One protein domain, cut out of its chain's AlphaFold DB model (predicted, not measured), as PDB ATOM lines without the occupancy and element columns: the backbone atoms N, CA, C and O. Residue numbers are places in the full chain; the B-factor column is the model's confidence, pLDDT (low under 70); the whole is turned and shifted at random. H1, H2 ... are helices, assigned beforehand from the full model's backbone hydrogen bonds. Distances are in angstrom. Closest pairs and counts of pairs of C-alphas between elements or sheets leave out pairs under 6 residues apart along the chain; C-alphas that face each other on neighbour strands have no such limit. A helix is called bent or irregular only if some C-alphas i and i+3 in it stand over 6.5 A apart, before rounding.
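What this domain is: This is residues 67 to 129 of the 129 residues of the protein "Prolamin_like domain-containing protein" of Acer yangbiense (UniProt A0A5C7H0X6). Two crossed pairs of helices, H1 with H2 and H3 with H4, make a small cluster, joined where the last residues of H2 and H4 meet. The printed part has 63 residues, with four named helices in the order H1, H2, H3, H4 and no named strand: all helix. It is compact, with a radius of gyration of the C-alphas of 10.2 A and spans of 28 by 23 by 19 A.

Where its parts are: H1, residues 69 to 84, begins at C-alpha 69 (-29.554, 128.761, -15.619), is 21.6 A long and has a kink of 50 degrees near residue 76. H2 is residues 94 to 101, H3 105 to 115, 15.4 A long, and H4 118 to 126, ending at C-alpha 126 (-25.628, 123.717, 1.497). H1 and H3 are irregular: C-alphas 74 and 77 are 7.1 A apart, 111 and 114 7.2 A.

How they stand to each other: H1, with residues 69 to 75 alone, touches H2, about perpendicular at 77 degrees; their closest C-alphas, Cys 75 and Cys 96, are 5.6 A apart. H2 touches H4 at a steep tilt of 59 degrees, opposite ways; the closest C-alphas are Gln 101 and Glu 125, 5.7 A. H4 touches H3 at a steep tilt of 56 degrees, opposite ways, closest at C-alphas Phe 112 and Ser 121, 6.1 A. Each O i to N i+4 pair is within hydrogen-bond range in H2, against 10 of 12 in H1, 5 of 7 in H3 and 4 of 5 in H4.

The domain as a whole: The printed part has no cut and no long link; its farthest C-alphas, Ser 67 and Asn 85, are 28.6 A apart. Model pLDDT is under 70 at residues 86 to 91, 121 and 126 to 129.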
ATOM      1  N   SER A  67     -35.172 129.023 -15.260       74.75
ATOM      2  CA  SER A  67     -34.803 130.286 -15.906       74.75
ATOM      3  C   SER A  67     -33.555 130.952 -15.316       74.75
ATOM      4  O   SER A  67     -33.004 131.842 -15.954       74.75
ATOM      5  N   ASP A  68     -33.105 130.538 -14.126       75.00
ATOM      6  CA  ASP A  68     -31.876 131.002 -13.468       75.00
ATOM      7  C   ASP A  68     -30.593 130.361 -14.038       75.00
ATOM      8  O   ASP A  68     -29.487 130.781 -13.701       75.00
ATOM      9  N   LEU A  69     -30.700 129.393 -14.956       78.00
ATOM     10  CA  LEU A  69     -29.554 128.761 -15.619       78.00
ATOM     11  C   LEU A  69     -28.580 129.760 -16.296       78.00
ATOM     12  O   LEU A  69     -27.367 129.587 -16.148       78.00
ATOM     13  N   PRO A  70     -29.030 130.822 -16.998       80.56
ATOM     14  CA  PRO A  70     -28.137 131.854 -17.525       80.56
ATOM     15  C   PRO A  70     -27.384 132.610 -16.422       80.56
ATOM     16  O   PRO A  70     -26.225 132.972 -16.619       80.56
ATOM     17  N   SER A  71     -28.005 132.812 -15.257       80.44
ATOM     18  CA  SER A  71     -27.364 133.426 -14.086       80.44
ATOM     19  C   SER A  71     -26.316 132.492 -13.479       80.44
ATOM     20  O   SER A  71     -25.226 132.923 -13.124       80.44
ATOM     21  N   VAL A  72     -26.576 131.184 -13.434       82.06
ATOM     22  CA  VAL A  72     -25.555 130.204 -13.024       82.06
ATOM     23  C   VAL A  72     -24.403 130.166 -14.032       82.06
ATOM     24  O   VAL A  72     -23.240 130.092 -13.638       82.06
ATOM     25  N   HIS A  73     -24.692 130.300 -15.329       82.81
ATOM     26  CA  HIS A  73     -23.672 130.359 -16.375       82.81
ATOM     27  C   HIS A  73     -22.703 131.537 -16.185       82.81
ATOM     28  O   HIS A  73     -21.489 131.350 -16.304       82.81
ATOM     29  N   THR A  74     -23.196 132.736 -15.853       84.75
ATOM     30  CA  THR A  74     -22.318 133.890 -15.574       84.75
ATOM     31  C   THR A  74     -21.460 133.679 -14.324       84.75
ATOM     32  O   THR A  74     -20.350 134.204 -14.250       84.75
ATOM     33  N   CYS A  75     -21.922 132.842 -13.393       86.00
ATOM     34  CA  CYS A  75     -21.217 132.470 -12.172       86.00
ATOM     35  C   CYS A  75     -20.198 131.338 -12.342       86.00
ATOM     36  O   CYS A  75     -19.331 131.172 -11.481       86.00
ATOM     37  N   MET A  76     -20.233 130.581 -13.446       83.00
ATOM     38  CA  MET A  76     -19.397 129.384 -13.623       83.00
ATOM     39  C   MET A  76     -17.909 129.657 -13.434       83.00
ATOM     40  O   MET A  76     -17.217 128.848 -12.829       83.00
ATOM     41  N   ARG A  77     -17.400 130.802 -13.900       82.81
ATOM     42  CA  ARG A  77     -15.990 131.172 -13.708       82.81
ATOM     43  C   ARG A  77     -15.613 131.226 -12.225       82.81
ATOM     44  O   ARG A  77     -14.546 130.748 -11.847       82.81
ATOM     45  N   ASP A  78     -16.467 131.819 -11.405       81.25
ATOM     46  CA  ASP A  78     -16.196 132.026  -9.985       81.25
ATOM     47  C   ASP A  78     -16.419 130.712  -9.208       81.25
ATOM     48  O   ASP A  78     -15.630 130.382  -8.320       81.25
ATOM     49  N   ILE A  79     -17.370 129.879  -9.656       80.94
ATOM     50  CA  ILE A  79     -17.547 128.488  -9.200       80.94
ATOM     51  C   ILE A  79     -16.294 127.646  -9.504       80.94
ATOM     52  O   ILE A  79     -15.788 126.957  -8.620       80.94
ATOM     53  N   TYR A  80     -15.738 127.734 -10.718       80.88
ATOM     54  CA  TYR A  80     -14.504 127.032 -11.098       80.88
ATOM     55  C   TYR A  80     -13.308 127.456 -10.249       80.88
ATOM     56  O   TYR A  80     -12.531 126.609  -9.808       80.88
ATOM     57  N   LYS A  81     -13.163 128.760  -9.993       78.06
ATOM     58  CA  LYS A  81     -12.116 129.278  -9.104       78.06
ATOM     59  C   LYS A  81     -12.283 128.755  -7.678       78.06
ATOM     60  O   LYS A  81     -11.293 128.359  -7.072       78.06
ATOM     61  N   SER A  82     -13.512 128.728  -7.165       78.38
ATOM     62  CA  SER A  82     -13.815 128.187  -5.837       78.38
ATOM     63  C   SER A  82     -13.457 126.697  -5.737       78.38
ATOM     64  O   SER A  82     -12.755 126.298  -4.806       78.38
ATOM     65  N   PHE A  83     -13.825 125.902  -6.751       77.75
ATOM     66  CA  PHE A  83     -13.463 124.485  -6.851       77.75
ATOM     67  C   PHE A  83     -11.946 124.266  -6.830       77.75
ATOM     68  O   PHE A  83     -11.447 123.473  -6.036       77.75
ATOM     69  N   TRP A  84     -11.210 124.977  -7.689       76.25
ATOM     70  CA  TRP A  84      -9.770 124.772  -7.864       76.25
ATOM     71  C   TRP A  84      -8.945 125.250  -6.669       76.25
ATOM     72  O   TRP A  84      -7.973 124.612  -6.276       76.25
ATOM     73  N   ASN A  85      -9.342 126.369  -6.063       74.94
ATOM     74  CA  ASN A  85      -8.632 126.933  -4.919       74.94
ATOM     75  C   ASN A  85      -8.985 126.231  -3.601       74.94
ATOM     76  O   ASN A  85      -8.461 126.625  -2.560       74.94
ATOM     77  N   HIS A  86      -9.898 125.248  -3.623       69.50
ATOM     78  CA  HIS A  86     -10.483 124.623  -2.433       69.50
ATOM     79  C   HIS A  86     -11.032 125.647  -1.422       69.50
ATOM     80  O   HIS A  86     -11.139 125.368  -0.229       69.50
ATOM     81  N   ASN A  87     -11.364 126.852  -1.895       62.38
ATOM     82  CA  ASN A  87     -11.725 127.990  -1.061       62.38
ATOM     83  C   ASN A  87     -13.152 128.416  -1.397       62.38
ATOM     84  O   ASN A  87     -13.411 129.348  -2.160       62.38
ATOM     85  N   ALA A  88     -14.040 127.619  -0.816       57.75
ATOM     86  CA  ALA A  88     -15.482 127.595  -0.934       57.75
ATOM     87  C   ALA A  88     -16.158 128.978  -0.873       57.75
ATOM     88  O   ALA A  88     -16.783 129.424  -1.835       57.75
ATOM     89  N   ALA A  89     -16.031 129.648   0.271       54.34
ATOM     90  CA  ALA A  89     -16.982 130.673   0.697       54.34
ATOM     91  C   ALA A  89     -16.599 132.111   0.305       54.34
ATOM     92  O   ALA A  89     -17.393 133.028   0.466       54.34
ATOM     93  N   SER A  90     -15.375 132.344  -0.178       56.78
ATOM     94  CA  SER A  90     -14.822 133.704  -0.297       56.78
ATOM     95  C   SER A  90     -14.874 134.300  -1.707       56.78
ATOM     96  O   SER A  90     -14.644 135.496  -1.861       56.78
ATOM     97  N   ASN A  91     -15.197 133.505  -2.734       62.66
ATOM     98  CA  ASN A  91     -15.171 133.962  -4.134       62.66
ATOM     99  C   ASN A  91     -16.535 133.970  -4.835       62.66
ATOM    100  O   ASN A  91     -16.634 134.522  -5.931       62.66
ATOM    101  N   LEU A  92     -17.574 133.372  -4.243       78.00
ATOM    102  CA  LEU A  92     -18.912 133.390  -4.826       78.00
ATOM    103  C   LEU A  92     -19.693 134.586  -4.313       78.00
ATOM    104  O   LEU A  92     -19.836 134.799  -3.113       78.00
ATOM    105  N   LYS A  93     -20.203 135.376  -5.251       82.38
ATOM    106  CA  LYS A  93     -21.055 136.506  -4.915       82.38
ATOM    107  C   LYS A  93     -22.448 136.017  -4.483       82.38
ATOM    108  O   LYS A  93     -22.893 134.976  -4.978       82.38
ATOM    109  N   PRO A  94     -23.171 136.763  -3.629       84.06
ATOM    110  CA  PRO A  94     -24.504 136.377  -3.159       84.06
ATOM    111  C   PRO A  94     -25.495 136.086  -4.293       84.06
ATOM    112  O   PRO A  94     -26.298 135.159  -4.197       84.06
ATOM    113  N   GLU A  95     -25.413 136.828  -5.402       85.31
ATOM    114  CA  GLU A  95     -26.245 136.587  -6.582       85.31
ATOM    115  C   GLU A  95     -25.995 135.211  -7.214       85.31
ATOM    116  O   GLU A  95     -26.938 134.568  -7.679       85.31
ATOM    117  N   CYS A  96     -24.753 134.723  -7.176       84.88
ATOM    118  CA  CYS A  96     -24.408 133.395  -7.665       84.88
ATOM    119  C   CYS A  96     -24.972 132.315  -6.758       84.88
ATOM    120  O   CYS A  96     -25.542 131.348  -7.252       84.88
ATOM    121  N   CYS A  97     -24.891 132.512  -5.445       84.94
ATOM    122  CA  CYS A  97     -25.482 131.586  -4.491       84.94
ATOM    123  C   CYS A  97     -26.999 131.490  -4.634       84.94
ATOM    124  O   CYS A  97     -27.538 130.389  -4.721       84.94
ATOM    125  N   SER A  98     -27.684 132.623  -4.791       85.75
ATOM    126  CA  SER A  98     -29.127 132.618  -5.031       85.75
ATOM    127  C   SER A  98     -29.497 131.913  -6.340       85.75
ATOM    128  O   SER A  98     -30.484 131.183  -6.382       85.75
ATOM    129  N   ALA A  99     -28.714 132.095  -7.407       84.81
ATOM    130  CA  ALA A  99     -28.963 131.420  -8.679       84.81
ATOM    131  C   ALA A  99     -28.756 129.899  -8.581       84.81
ATOM    132  O   ALA A  99     -29.541 129.138  -9.142       84.81
ATOM    133  N   VAL A 100     -27.726 129.457  -7.854       83.06
ATOM    134  CA  VAL A 100     -27.434 128.033  -7.647       83.06
ATOM    135  C   VAL A 100     -28.492 127.364  -6.767       83.06
ATOM    136  O   VAL A 100     -28.979 126.304  -7.136       83.06
ATOM    137  N   GLN A 101     -28.923 128.006  -5.678       84.81
ATOM    138  CA  GLN A 101     -29.964 127.484  -4.775       84.81
ATOM    139  C   GLN A 101     -31.347 127.356  -5.430       84.81
ATOM    140  O   GLN A 101     -32.194 126.605  -4.954       84.81
ATOM    141  N   LYS A 102     -31.598 128.090  -6.519       85.75
ATOM    142  CA  LYS A 102     -32.832 127.972  -7.309       85.75
ATOM    143  C   LYS A 102     -32.792 126.844  -8.337       85.75
ATOM    144  O   LYS A 102     -33.822 126.564  -8.951       85.75
ATOM    145  N   LEU A 103     -31.634 126.224  -8.577       82.62
ATOM    146  CA  LEU A 103     -31.574 125.045  -9.430       82.62
ATOM    147  C   LEU A 103     -32.188 123.848  -8.705       82.62
ATOM    148  O   LEU A 103     -31.851 123.554  -7.564       82.62
ATOM    149  N   ASP A 104     -33.035 123.101  -9.410       82.62
ATOM    150  CA  ASP A 104     -33.439 121.774  -8.956       82.62
ATOM    151  C   ASP A 104     -32.228 120.834  -8.870       82.62
ATOM    152  O   ASP A 104     -31.294 120.938  -9.670       82.62
ATOM    153  N   LYS A 105     -32.285 119.839  -7.977       78.94
ATOM    154  CA  LYS A 105     -31.209 118.845  -7.778       78.94
ATOM    155  C   LYS A 105     -30.782 118.123  -9.058       78.94
ATOM    156  O   LYS A 105     -29.600 117.861  -9.278       78.94
ATOM    157  N   ASP A 106     -31.734 117.808  -9.934       79.00
ATOM    158  CA  ASP A 106     -31.433 117.164 -11.218       79.00
ATOM    159  C   ASP A 106     -30.666 118.108 -12.160       79.00
ATOM    160  O   ASP A 106     -29.797 117.689 -12.937       79.00
ATOM    161  N   CYS A 107     -30.955 119.406 -12.064       81.50
ATOM    162  CA  CYS A 107     -30.299 120.453 -12.829       81.50
ATOM    163  C   CYS A 107     -28.916 120.781 -12.285       81.50
ATOM    164  O   CYS A 107     -27.969 120.829 -13.069       81.50
ATOM    165  N   SER A 108     -28.766 120.934 -10.973       80.75
ATOM    166  CA  SER A 108     -27.465 121.157 -10.347       80.75
ATOM    167  C   SER A 108     -26.517 119.983 -10.613       80.75
ATOM    168  O   SER A 108     -25.385 120.195 -11.050       80.75
ATOM    169  N   SER A 109     -26.991 118.737 -10.490       78.50
ATOM    170  CA  SER A 109     -26.203 117.539 -10.805       78.50
ATOM    171  C   SER A 109     -25.729 117.523 -12.259       78.50
ATOM    172  O   SER A 109     -24.580 117.179 -12.542       78.50
ATOM    173  N   THR A 110     -26.585 117.942 -13.196       80.00
ATOM    174  CA  THR A 110     -26.234 117.971 -14.622       80.00
ATOM    175  C   THR A 110     -25.280 119.124 -14.956       80.00
ATOM    176  O   THR A 110     -24.293 118.909 -15.662       80.00
ATOM    177  N   VAL A 111     -25.524 120.326 -14.423       79.12
ATOM    178  CA  VAL A 111     -24.696 121.525 -14.651       79.12
ATOM    179  C   VAL A 111     -23.305 121.364 -14.038       79.12
ATOM    180  O   VAL A 111     -22.306 121.674 -14.684       79.12
ATOM    181  N   PHE A 112     -23.222 120.833 -12.819       79.94
ATOM    182  CA  PHE A 112     -21.964 120.685 -12.083       79.94
ATOM    183  C   PHE A 112     -21.246 119.358 -12.341       79.94
ATOM    184  O   PHE A 112     -20.174 119.110 -11.789       79.94
ATOM    185  N   LYS A 113     -21.766 118.521 -13.243       79.81
ATOM    186  CA  LYS A 113     -21.124 117.261 -13.634       79.81
ATOM    187  C   LYS A 113     -19.686 117.448 -14.137       79.81
ATOM    188  O   LYS A 113     -18.862 116.550 -13.986       79.81
ATOM    189  N   CYS A 114     -19.368 118.613 -14.702       75.81
ATOM    190  CA  CYS A 114     -18.033 118.959 -15.197       75.81
ATOM    191  C   CYS A 114     -16.942 118.944 -14.116       75.81
ATOM    192  O   CYS A 114     -15.775 118.738 -14.438       75.81
ATOM    193  N   PHE A 115     -17.308 119.107 -12.844       77.00
ATOM    194  CA  PHE A 115     -16.371 119.054 -11.723       77.00
ATOM    195  C   PHE A 115     -15.971 117.624 -11.341       77.00
ATOM    196  O   PHE A 115     -15.066 117.444 -10.530       77.00
ATOM    197  N   ASN A 116     -16.641 116.613 -11.915       77.00
ATOM    198  CA  ASN A 116     -16.438 115.185 -11.656       77.00
ATOM    199  C   ASN A 116     -16.317 114.848 -10.155       77.00
ATOM    200  O   ASN A 116     -15.585 113.947  -9.753       77.00
ATOM    201  N   ASN A 117     -17.025 115.616  -9.326       73.44
ATOM    202  CA  ASN A 117     -17.022 115.506  -7.881       73.44
ATOM    203  C   ASN A 117     -18.478 115.587  -7.401       73.44
ATOM    204  O   ASN A 117     -19.051 116.679  -7.395       73.44
ATOM    205  N   PRO A 118     -19.090 114.457  -7.007       70.12
ATOM    206  CA  PRO A 118     -20.494 114.426  -6.604       70.12
ATOM    207  C   PRO A 118     -20.757 115.217  -5.317       70.12
ATOM    208  O   PRO A 118     -21.884 115.640  -5.082       70.12
ATOM    209  N   PHE A 119     -19.728 115.454  -4.500       72.75
ATOM    210  CA  PHE A 119     -19.850 116.240  -3.276       72.75
ATOM    211  C   PHE A 119     -19.852 117.739  -3.546       72.75
ATOM    212  O   PHE A 119     -20.380 118.488  -2.735       72.75
ATOM    213  N   PHE A 120     -19.296 118.194  -4.671       73.69
ATOM    214  CA  PHE A 120     -19.175 119.622  -4.953       73.69
ATOM    215  C   PHE A 120     -20.527 120.288  -5.222       73.69
ATOM    216  O   PHE A 120     -20.750 121.405  -4.773       73.69
ATOM    217  N   SER A 121     -21.450 119.589  -5.889       69.06
ATOM    218  CA  SER A 121     -22.822 120.069  -6.094       69.06
ATOM    219  C   SER A 121     -23.549 120.276  -4.764       69.06
ATOM    220  O   SER A 121     -24.107 121.340  -4.541       69.06
ATOM    221  N   ALA A 122     -23.465 119.302  -3.852       72.56
ATOM    222  CA  ALA A 122     -24.045 119.422  -2.513       72.56
ATOM    223  C   ALA A 122     -23.353 120.521  -1.690       72.56
ATOM    224  O   ALA A 122     -24.001 121.285  -0.985       72.56
ATOM    225  N   LEU A 123     -22.030 120.653  -1.827       73.06
ATOM    226  CA  LEU A 123     -21.264 121.712  -1.175       73.06
ATOM    227  C   LEU A 123     -21.733 123.100  -1.636       73.06
ATOM    228  O   LEU A 123     -21.838 123.996  -0.813       73.06
ATOM    229  N   LEU A 124     -22.023 123.271  -2.930       72.31
ATOM    230  CA  LEU A 124     -22.559 124.505  -3.513       72.31
ATOM    231  C   LEU A 124     -23.985 124.839  -3.066       72.31
ATOM    232  O   LEU A 124     -24.332 126.013  -3.056       72.31
ATOM    233  N   GLU A 125     -24.797 123.835  -2.744       70.75
ATOM    234  CA  GLU A 125     -26.184 124.024  -2.308       70.75
ATOM    235  C   GLU A 125     -26.293 124.350  -0.810       70.75
ATOM    236  O   GLU A 125     -27.122 125.186  -0.454       70.75
ATOM    237  N   ASP A 126     -25.463 123.716   0.031       67.56
ATOM    238  CA  ASP A 126     -25.628 123.717   1.497       67.56
ATOM    239  C   ASP A 126     -24.495 124.399   2.302       67.56
ATOM    240  O   ASP A 126     -24.666 124.651   3.498       67.56
ATOM    241  N   LEU A 127     -23.295 124.582   1.730       63.72
ATOM    242  CA  LEU A 127     -22.077 124.908   2.504       63.72
ATOM    243  C   LEU A 127     -21.242 126.073   1.951       63.72
ATOM    244  O   LEU A 127     -20.586 126.782   2.715       63.72
ATOM    245  N   LEU A 128     -21.202 126.240   0.630       68.25
ATOM    246  CA  LEU A 128     -20.569 127.368  -0.068       68.25
ATOM    247  C   LEU A 128     -21.502 128.572  -0.172       68.25
ATOM    248  O   LEU A 128     -21.031 129.703  -0.286       68.25
ATOM    249  N   CYS A 129     -22.791 128.267  -0.185       69.88
ATOM    250  CA  CYS A 129     -23.950 129.125  -0.242       69.88
ATOM    251  C   CYS A 129     -24.903 128.630   0.860       69.88
ATOM    252  O   CYS A 129     -25.712 129.458   1.317       69.88
TER     253      CYS A 129